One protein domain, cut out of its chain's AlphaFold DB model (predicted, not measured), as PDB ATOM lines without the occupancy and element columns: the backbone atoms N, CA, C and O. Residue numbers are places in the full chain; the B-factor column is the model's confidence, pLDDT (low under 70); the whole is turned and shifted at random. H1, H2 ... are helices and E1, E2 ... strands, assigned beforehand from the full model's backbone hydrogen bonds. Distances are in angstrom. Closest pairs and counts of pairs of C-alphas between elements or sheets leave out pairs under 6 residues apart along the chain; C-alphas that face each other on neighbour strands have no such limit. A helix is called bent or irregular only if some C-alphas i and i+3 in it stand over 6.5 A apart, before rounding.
ATOM      1  N   ILE A  29      46.700 -73.238  45.231       76.19
ATOM      2  CA  ILE A  29      46.186 -72.783  43.940       76.19
ATOM      3  C   ILE A  29      47.395 -72.513  43.043       76.19
ATOM      4  O   ILE A  29      48.249 -71.687  43.361       76.19
ATOM      5  N   ASN A  30      47.506 -73.267  41.953       81.06
ATOM      6  CA  ASN A  30      48.564 -73.076  40.964       81.06
ATOM      7  C   ASN A  30      48.181 -71.945  39.991       81.06
ATOM      8  O   ASN A  30      47.000 -71.649  39.806       81.06
ATOM      9  N   LEU A  31      49.165 -71.353  39.317       84.75
ATOM     10  CA  LEU A  31      48.963 -70.317  38.304       84.75
ATOM     11  C   LEU A  31      47.972 -70.757  37.215       84.75
ATOM     12  O   LEU A  31      47.168 -69.952  36.760       84.75
ATOM     13  N   SER A  32      47.973 -72.036  36.833       83.25
ATOM     14  CA  SER A  32      47.012 -72.581  35.866       83.25
ATOM     15  C   SER A  32      45.562 -72.492  36.351       83.25
ATOM     16  O   SER A  32      44.672 -72.201  35.562       83.25
ATOM     17  N   ALA A  33      45.320 -72.681  37.652       81.94
ATOM     18  CA  ALA A  33      43.989 -72.518  38.230       81.94
ATOM     19  C   ALA A  33      43.572 -71.036  38.263       81.94
ATOM     20  O   ALA A  33      42.422 -70.722  37.978       81.94
ATOM     21  N   PHE A  34      44.509 -70.116  38.516       86.06
ATOM     22  CA  PHE A  34      44.246 -68.678  38.381       86.06
ATOM     23  C   PHE A  34      43.930 -68.267  36.940       86.06
ATOM     24  O   PHE A  34      43.013 -67.480  36.733       86.06
ATOM     25  N   LYS A  35      44.636 -68.820  35.945       86.56
ATOM     26  CA  LYS A  35      44.329 -68.583  34.525       86.56
ATOM     27  C   LYS A  35      42.927 -69.066  34.166       86.56
ATOM     28  O   LYS A  35      42.166 -68.301  33.591       86.56
ATOM     29  N   PHE A  36      42.561 -70.272  34.600       86.56
ATOM     30  CA  PHE A  36      41.210 -70.802  34.412       86.56
ATOM     31  C   PHE A  36      40.140 -69.890  35.032       86.56
ATOM     32  O   PHE A  36      39.142 -69.580  34.388       86.56
ATOM     33  N   ILE A  37      40.358 -69.415  36.263       87.75
ATOM     34  CA  ILE A  37      39.436 -68.472  36.914       87.75
ATOM     35  C   ILE A  37      39.366 -67.160  36.129       87.75
ATOM     36  O   ILE A  37      38.272 -66.650  35.915       87.75
ATOM     37  N   SER A  38      40.501 -66.631  35.666       86.56
ATOM     38  CA  SER A  38      40.555 -65.397  34.876       86.56
ATOM     39  C   SER A  38      39.759 -65.515  33.575       86.56
ATOM     40  O   SER A  38      38.995 -64.612  33.254       86.56
ATOM     41  N   GLU A  39      39.873 -66.640  32.868       85.75
ATOM     42  CA  GLU A  39      39.104 -66.909  31.644       85.75
ATOM     43  C   GLU A  39      37.586 -66.917  31.899       85.75
ATOM     44  O   GLU A  39      36.809 -66.486  31.048       85.75
ATOM     45  N   HIS A  40      37.153 -67.347  33.088       86.69
ATOM     46  CA  HIS A  40      35.737 -67.404  33.470       86.69
ATOM     47  C   HIS A  40      35.246 -66.153  34.215       86.69
ATOM     48  O   HIS A  40      34.037 -65.950  34.342       86.69
ATOM     49  N   ALA A  41      36.148 -65.284  34.680       87.62
ATOM     50  CA  ALA A  41      35.806 -64.091  35.454       87.62
ATOM     51  C   ALA A  41      34.910 -63.130  34.663       87.62
ATOM     52  O   ALA A  41      34.006 -62.517  35.231       87.62
ATOM     53  N   HIS A  42      35.092 -63.065  33.343       88.00
ATOM     54  CA  HIS A  42      34.251 -62.292  32.430       88.00
ATOM     55  C   HIS A  42      32.763 -62.617  32.571       88.00
ATOM     56  O   HIS A  42      31.933 -61.713  32.561       88.00
ATOM     57  N   HIS A  43      32.412 -63.893  32.760       87.25
ATOM     58  CA  HIS A  43      31.021 -64.299  32.946       87.25
ATOM     59  C   HIS A  43      30.423 -63.688  34.217       87.25
ATOM     60  O   HIS A  43      29.328 -63.135  34.183       87.25
ATOM     61  N   VAL A  44      31.171 -63.736  35.320       88.00
ATOM     62  CA  VAL A  44      30.737 -63.173  36.604       88.00
ATOM     63  C   VAL A  44      30.606 -61.656  36.503       88.00
ATOM     64  O   VAL A  44      29.583 -61.102  36.892       88.00
ATOM     65  N   ILE A  45      31.597 -60.979  35.920       89.50
ATOM     66  CA  ILE A  45      31.575 -59.519  35.766       89.50
ATOM     67  C   ILE A  45      30.383 -59.087  34.899       89.50
ATOM     68  O   ILE A  45      29.676 -58.149  35.261       89.50
ATOM     69  N   ASN A  46      30.102 -59.796  33.803       88.81
ATOM     70  CA  ASN A  46      28.965 -59.484  32.933       88.81
ATOM     71  C   ASN A  46      27.605 -59.653  33.618       88.81
ATOM     72  O   ASN A  46      26.655 -58.976  33.239       88.81
ATOM     73  N   LEU A  47      27.504 -60.522  34.626       89.12
ATOM     74  CA  LEU A  47      26.284 -60.698  35.414       89.12
ATOM     75  C   LEU A  47      26.151 -59.675  36.547       89.12
ATOM     76  O   LEU A  47      25.037 -59.249  36.852       89.12
ATOM     77  N   GLU A  48      27.260 -59.294  37.179       89.19
ATOM     78  CA  GLU A  48      27.233 -58.418  38.353       89.19
ATOM     79  C   GLU A  48      27.225 -56.925  37.993       89.19
ATOM     80  O   GLU A  48      26.562 -56.143  38.671       89.19
ATOM     81  N   VAL A  49      27.893 -56.502  36.912       89.88
ATOM     82  CA  VAL A  49      27.941 -55.079  36.519       89.88
ATOM     83  C   VAL A  49      26.549 -54.486  36.238       89.88
ATOM     84  O   VAL A  49      26.276 -53.397  36.744       89.88
ATOM     85  N   PRO A  50      25.625 -55.177  35.540       90.88
ATOM     86  CA  PRO A  50      24.252 -54.698  35.358       90.88
ATOM     87  C   PRO A  50      23.460 -54.464  36.652       90.88
ATOM     88  O   PRO A  50      22.452 -53.766  36.637       90.88
ATOM     89  N   ARG A  51      23.891 -55.036  37.784       89.12
ATOM     90  CA  ARG A  51      23.211 -54.889  39.083       89.12
ATOM     91  C   ARG A  51      23.687 -53.677  39.883       89.12
ATOM     92  O   ARG A  51      23.150 -53.405  40.958       89.12
ATOM     93  N   ILE A  52      24.701 -52.960  39.402       90.38
ATOM     94  CA  ILE A  52      25.249 -51.797  40.098       90.38
ATOM     95  C   ILE A  52      24.230 -50.656  40.067       90.38
ATOM     96  O   ILE A  52      23.697 -50.290  39.023       90.38
ATOM     97  N   THR A  53      23.992 -50.052  41.230       90.62
ATOM     98  CA  THR A  53      23.151 -48.857  41.335       90.62
ATOM     99  C   THR A  53      23.958 -47.624  40.942       90.62
ATOM    100  O   THR A  53      24.937 -47.280  41.606       90.62
ATOM    101  N   LEU A  54      23.548 -46.949  39.866       90.81
ATOM    102  CA  LEU A  54      24.181 -45.712  39.419       90.81
ATOM    103  C   LEU A  54      23.619 -44.498  40.179       90.81
ATOM    104  O   LEU A  54      22.419 -44.445  40.465       90.81
ATOM    105  N   PRO A  55      24.461 -43.507  40.514       90.88
ATOM    106  CA  PRO A  55      24.010 -42.313  41.211       90.88
ATOM    107  C   PRO A  55      23.164 -41.424  40.295       90.88
ATOM    108  O   PRO A  55      23.357 -41.374  39.080       90.88
ATOM    109  N   ASN A  56      22.267 -40.650  40.901       92.00
ATOM    110  CA  ASN A  56      21.546 -39.597  40.194       92.00
ATOM    111  C   ASN A  56      22.514 -38.480  39.791       92.00
ATOM    112  O   ASN A  56      23.327 -38.032  40.604       92.00
ATOM    113  N   ILE A  57      22.399 -38.000  38.555       91.88
ATOM    114  CA  ILE A  57      23.253 -36.931  38.034       91.88
ATOM    115  C   ILE A  57      22.413 -35.673  37.907       91.88
ATOM    116  O   ILE A  57      21.494 -35.606  37.097       91.88
ATOM    117  N   THR A  58      22.760 -34.654  38.681       92.06
ATOM    118  CA  THR A  58      22.118 -33.344  38.623       92.06
ATOM    119  C   THR A  58      23.136 -32.299  38.202       92.06
ATOM    120  O   THR A  58      24.214 -32.199  38.790       92.06
ATOM    121  N   ARG A  59      22.805 -31.518  37.176       92.06
ATOM    122  CA  ARG A  59      23.644 -30.439  36.657       92.06
ATOM    123  C   ARG A  59      22.819 -29.187  36.436       92.06
ATOM    124  O   ARG A  59      21.694 -29.235  35.942       92.06
ATOM    125  N   GLU A  60      23.406 -28.066  36.804       93.25
ATOM    126  CA  GLU A  60      22.886 -26.748  36.477       93.25
ATOM    127  C   GLU A  60      23.437 -26.338  35.114       93.25
ATOM    128  O   GLU A  60      24.589 -26.634  34.786       93.25
ATOM    129  N   PHE A  61      22.607 -25.691  34.307       90.75
ATOM    130  CA  PHE A  61      23.018 -25.130  33.030       90.75
ATOM    131  C   PHE A  61      22.561 -23.678  32.938       90.75
ATOM    132  O   PHE A  61      21.535 -23.288  33.496       90.75
ATOM    133  N   SER A  62      23.334 -22.882  32.209       89.94
ATOM    134  CA  SER A  62      22.994 -21.507  31.869       89.94
ATOM    135  C   SER A  62      22.995 -21.390  30.354       89.94
ATOM    136  O   SER A  62      24.014 -21.646  29.715       89.94
ATOM    137  N   ALA A  63      21.855 -21.025  29.782       85.38
ATOM    138  CA  ALA A  63      21.702 -20.721  28.365       85.38
ATOM    139  C   ALA A  63      21.325 -19.240  28.205       85.38
ATOM    140  O   ALA A  63      20.949 -18.582  29.171       85.38
ATOM    141  N   GLY A  64      21.389 -18.699  26.985       83.38
ATOM    142  CA  GLY A  64      21.079 -17.283  26.725       83.38
ATOM    143  C   GLY A  64      19.675 -16.831  27.168       83.38
ATOM    144  O   GLY A  64      19.450 -15.641  27.343       83.38
ATOM    145  N   TYR A  65      18.754 -17.774  27.395       82.31
ATOM    146  CA  TYR A  65      17.392 -17.527  27.881       82.31
ATOM    147  C   TYR A  65      17.228 -17.650  29.407       82.31
ATOM    148  O   TYR A  65      16.125 -17.444  29.908       82.31
ATOM    149  N   GLY A  66      18.286 -17.991  30.153       88.12
ATOM    150  CA  GLY A  66      18.257 -18.113  31.613       88.12
ATOM    151  C   GLY A  66      18.999 -19.334  32.163       88.12
ATOM    152  O   GLY A  66      19.699 -20.053  31.446       88.12
ATOM    153  N   THR A  67      18.832 -19.565  33.465       91.50
ATOM    154  CA  THR A  67      19.406 -20.701  34.194       91.50
ATOM    155  C   THR A  67      18.368 -21.792  34.436       91.50
ATOM    156  O   THR A  67      17.177 -21.527  34.598       91.50
ATOM    157  N   GLY A  68      18.820 -23.043  34.452       89.50
ATOM    158  CA  GLY A  68      17.973 -24.204  34.689       89.50
ATOM    159  C   GLY A  68      18.736 -25.348  35.348       89.50
ATOM    160  O   GLY A  68      19.965 -25.356  35.416       89.50
ATOM    161  N   LYS A  69      17.990 -26.336  35.844       93.25
ATOM    162  CA  LYS A  69      18.528 -27.523  36.514       93.25
ATOM    163  C   LYS A  69      18.027 -28.775  35.809       93.25
ATOM    164  O   LYS A  69      16.822 -28.963  35.671       93.25
ATOM    165  N   VAL A  70      18.946 -29.637  35.390       90.88
ATOM    166  CA  VAL A  70      18.649 -30.947  34.800       90.88
ATOM    167  C   VAL A  70      19.034 -32.017  35.805       90.88
ATOM    168  O   VAL A  70      20.140 -31.993  36.344       90.88
ATOM    169  N   SER A  71      18.128 -32.958  36.053       90.94
ATOM    170  CA  SER A  71      18.412 -34.144  36.860       90.94
ATOM    171  C   SER A  71      18.078 -35.393  36.060       90.94
ATOM    172  O   SER A  71      16.993 -35.496  35.493       90.94
ATOM    173  N   VAL A  72      19.023 -36.326  36.016       92.06
ATOM    174  CA  VAL A  72      18.868 -37.647  35.417       92.06
ATOM    175  C   VAL A  72      18.796 -38.659  36.550       92.06
ATOM    176  O   VAL A  72      19.698 -38.738  37.390       92.06
ATOM    177  N   HIS A  73      17.699 -39.409  36.571       92.06
ATOM    178  CA  HIS A  73      17.372 -40.389  37.598       92.06
ATOM    179  C   HIS A  73      17.202 -41.775  36.983       92.06
ATOM    180  O   HIS A  73      16.877 -41.890  35.804       92.06
ATOM    181  N   GLY A  74      17.386 -42.818  37.795       87.94
ATOM    182  CA  GLY A  74      17.107 -44.195  37.373       87.94
ATOM    183  C   GLY A  74      18.037 -44.704  36.272       87.94
ATOM    184  O   GLY A  74      17.617 -45.496  35.435       87.94
ATOM    185  N   LEU A  75      19.288 -44.234  36.255       89.31
ATOM    186  CA  LEU A  75      20.314 -44.770  35.366       89.31
ATOM    187  C   LEU A  75      20.511 -46.261  35.665       89.31
ATOM    188  O   LEU A  75      20.753 -46.641  36.810       89.31
ATOM    189  N   ASN A  76      20.416 -47.088  34.628       90.81
ATOM    190  CA  ASN A  76      20.587 -48.529  34.724       90.81
ATOM    191  C   ASN A  76      21.467 -49.039  33.577       90.81
ATOM    192  O   ASN A  76      21.415 -48.505  32.467       90.81
ATOM    193  N   ILE A  77      22.251 -50.080  33.844       88.12
ATOM    194  CA  ILE A  77      23.069 -50.759  32.839       88.12
ATOM    195  C   ILE A  77      22.241 -51.928  32.299       88.12
ATOM    196  O   ILE A  77      22.018 -52.910  32.998       88.12
ATOM    197  N   THR A  78      21.758 -51.817  31.060       87.06
ATOM    198  CA  THR A  78      20.936 -52.868  30.430       87.06
ATOM    199  C   THR A  78      21.777 -54.025  29.910       87.06
ATOM    200  O   THR A  78      21.376 -55.178  30.020       87.06
ATOM    201  N   GLU A  79      22.951 -53.717  29.362       85.56
ATOM    202  CA  GLU A  79      23.882 -54.690  28.803       85.56
ATOM    203  C   GLU A  79      25.316 -54.260  29.122       85.56
ATOM    204  O   GLU A  79      25.661 -53.078  29.041       85.56
ATOM    205  N   PHE A  80      26.157 -55.222  29.496       88.50
ATOM    206  CA  PHE A  80      27.578 -55.009  29.740       88.50
ATOM    207  C   PHE A  80      28.379 -56.169  29.155       88.50
ATOM    208  O   PHE A  80      28.038 -57.335  29.354       88.50
ATOM    209  N   GLN A  81      29.465 -55.840  28.458       89.12
ATOM    210  CA  GLN A  81      30.388 -56.816  27.900       89.12
ATOM    211  C   GLN A  81      31.812 -56.482  28.340       89.12
ATOM    212  O   GLN A  81      32.392 -55.478  27.926       89.12
ATOM    213  N   SER A  82      32.386 -57.341  29.175       85.94
ATOM    214  CA  SER A  82      33.772 -57.223  29.608       85.94
ATOM    215  C   SER A  82      34.735 -57.453  28.433       85.94
ATOM    216  O   SER A  82      34.525 -58.409  27.672       85.94
ATOM    217  N   PRO A  83      35.816 -56.662  28.314       82.94
ATOM    218  CA  PRO A  83      36.897 -56.937  27.368       82.94
ATOM    219  C   PRO A  83      37.582 -58.265  27.710       82.94
ATOM    220  O   PRO A  83      37.526 -58.677  28.863       82.94
ATOM    221  N   LYS A  84      38.186 -58.921  26.714       71.19
ATOM    222  CA  LYS A  84      38.935 -60.181  26.864       71.19
ATOM    223  C   LYS A  84      40.387 -59.940  27.260       71.19
ATOM    224  O   LYS A  84      40.927 -58.894  26.834       71.19
TER     225      LYS A  84
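Overview. This is residues 29 to 84 of the 84 residues of an uncharacterized protein of Ancylostoma ceylanicum (UniProt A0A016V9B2). This is a long, thin rod with a bent helix, H1, at one end and a two-stranded hairpin, E1 and E2, pointing away from it at the other; the tail after E2 folds back, so that residues 78 to 84 run alongside the arm H1b. Residues 29 to 37 at the helix end and residues 62 to 67 at the hairpin's tip stick out free. The printed part has 56 residues, with one named helix and two named strands in the order H1, E1, E2, and the class is mixed, helices and strands; the sheet has the order E1, E2 and is antiparallel. The whole is extended, with a radius of gyration of the C-alphas of 19.8 A and spans of 64 by 18 by 17 A.

Arrangement. Start at residue 31, where H1, residues 31 to 51, begins; by its hydrogen bonds it was assigned as one helix, but it is bent, with C-alphas 39 and 42 at 6.7 A. Its arms are H1a, residues 31 to 39, and H1b, residues 42 to 51, at a steep tilt of 46 degrees. In H1a every O i to N i+4 pair is within hydrogen-bond range, and in H1b 4 of 6 are. A tight link of 5 residues leads from H1 to E1, residues 57 to 63, and a tight link of 2 residues leads on to E2, residues 66 to 72. E1 and E2 form a hairpin, antiparallel at 160 degrees between their directions. Look at C-alphas 58 and 71, which face each other at 4.2 A, then at N 59 and O 70, within hydrogen-bond range at 2.8 A, and N 68 and O 61 at 2.9 A. H1a is apart from E1 and from E2, and H1b is apart from E2.

Along the chain. Find C-alpha 31 at (48.963, -70.317, 38.304); from there H1a runs 12.4 A to C-alpha 39. H1b runs 14.9 A from C-alpha 42 to C-alpha 51, at (23.211, -54.889, 39.083). E1 covers 18.9 A from Ile 57 to Ala 63. E2 covers 19.9 A from Gly 66 to Val 72, whose C-alpha is at (18.868, -37.647, 35.417).

Size, cuts and confidence. The C-alphas of Asn 30 and Tyr 65 are the two farthest apart, at 65.0 A, while those of Ile 29 and Lys 84 are 22.4 A apart. Residues 73 to 84 hold no named element, and Lys 84 is the chain's last residue. The printed part has no cut, and neither link between named elements is long. The mean pLDDT of the printed part is 87.9, and no printed residue is under 70.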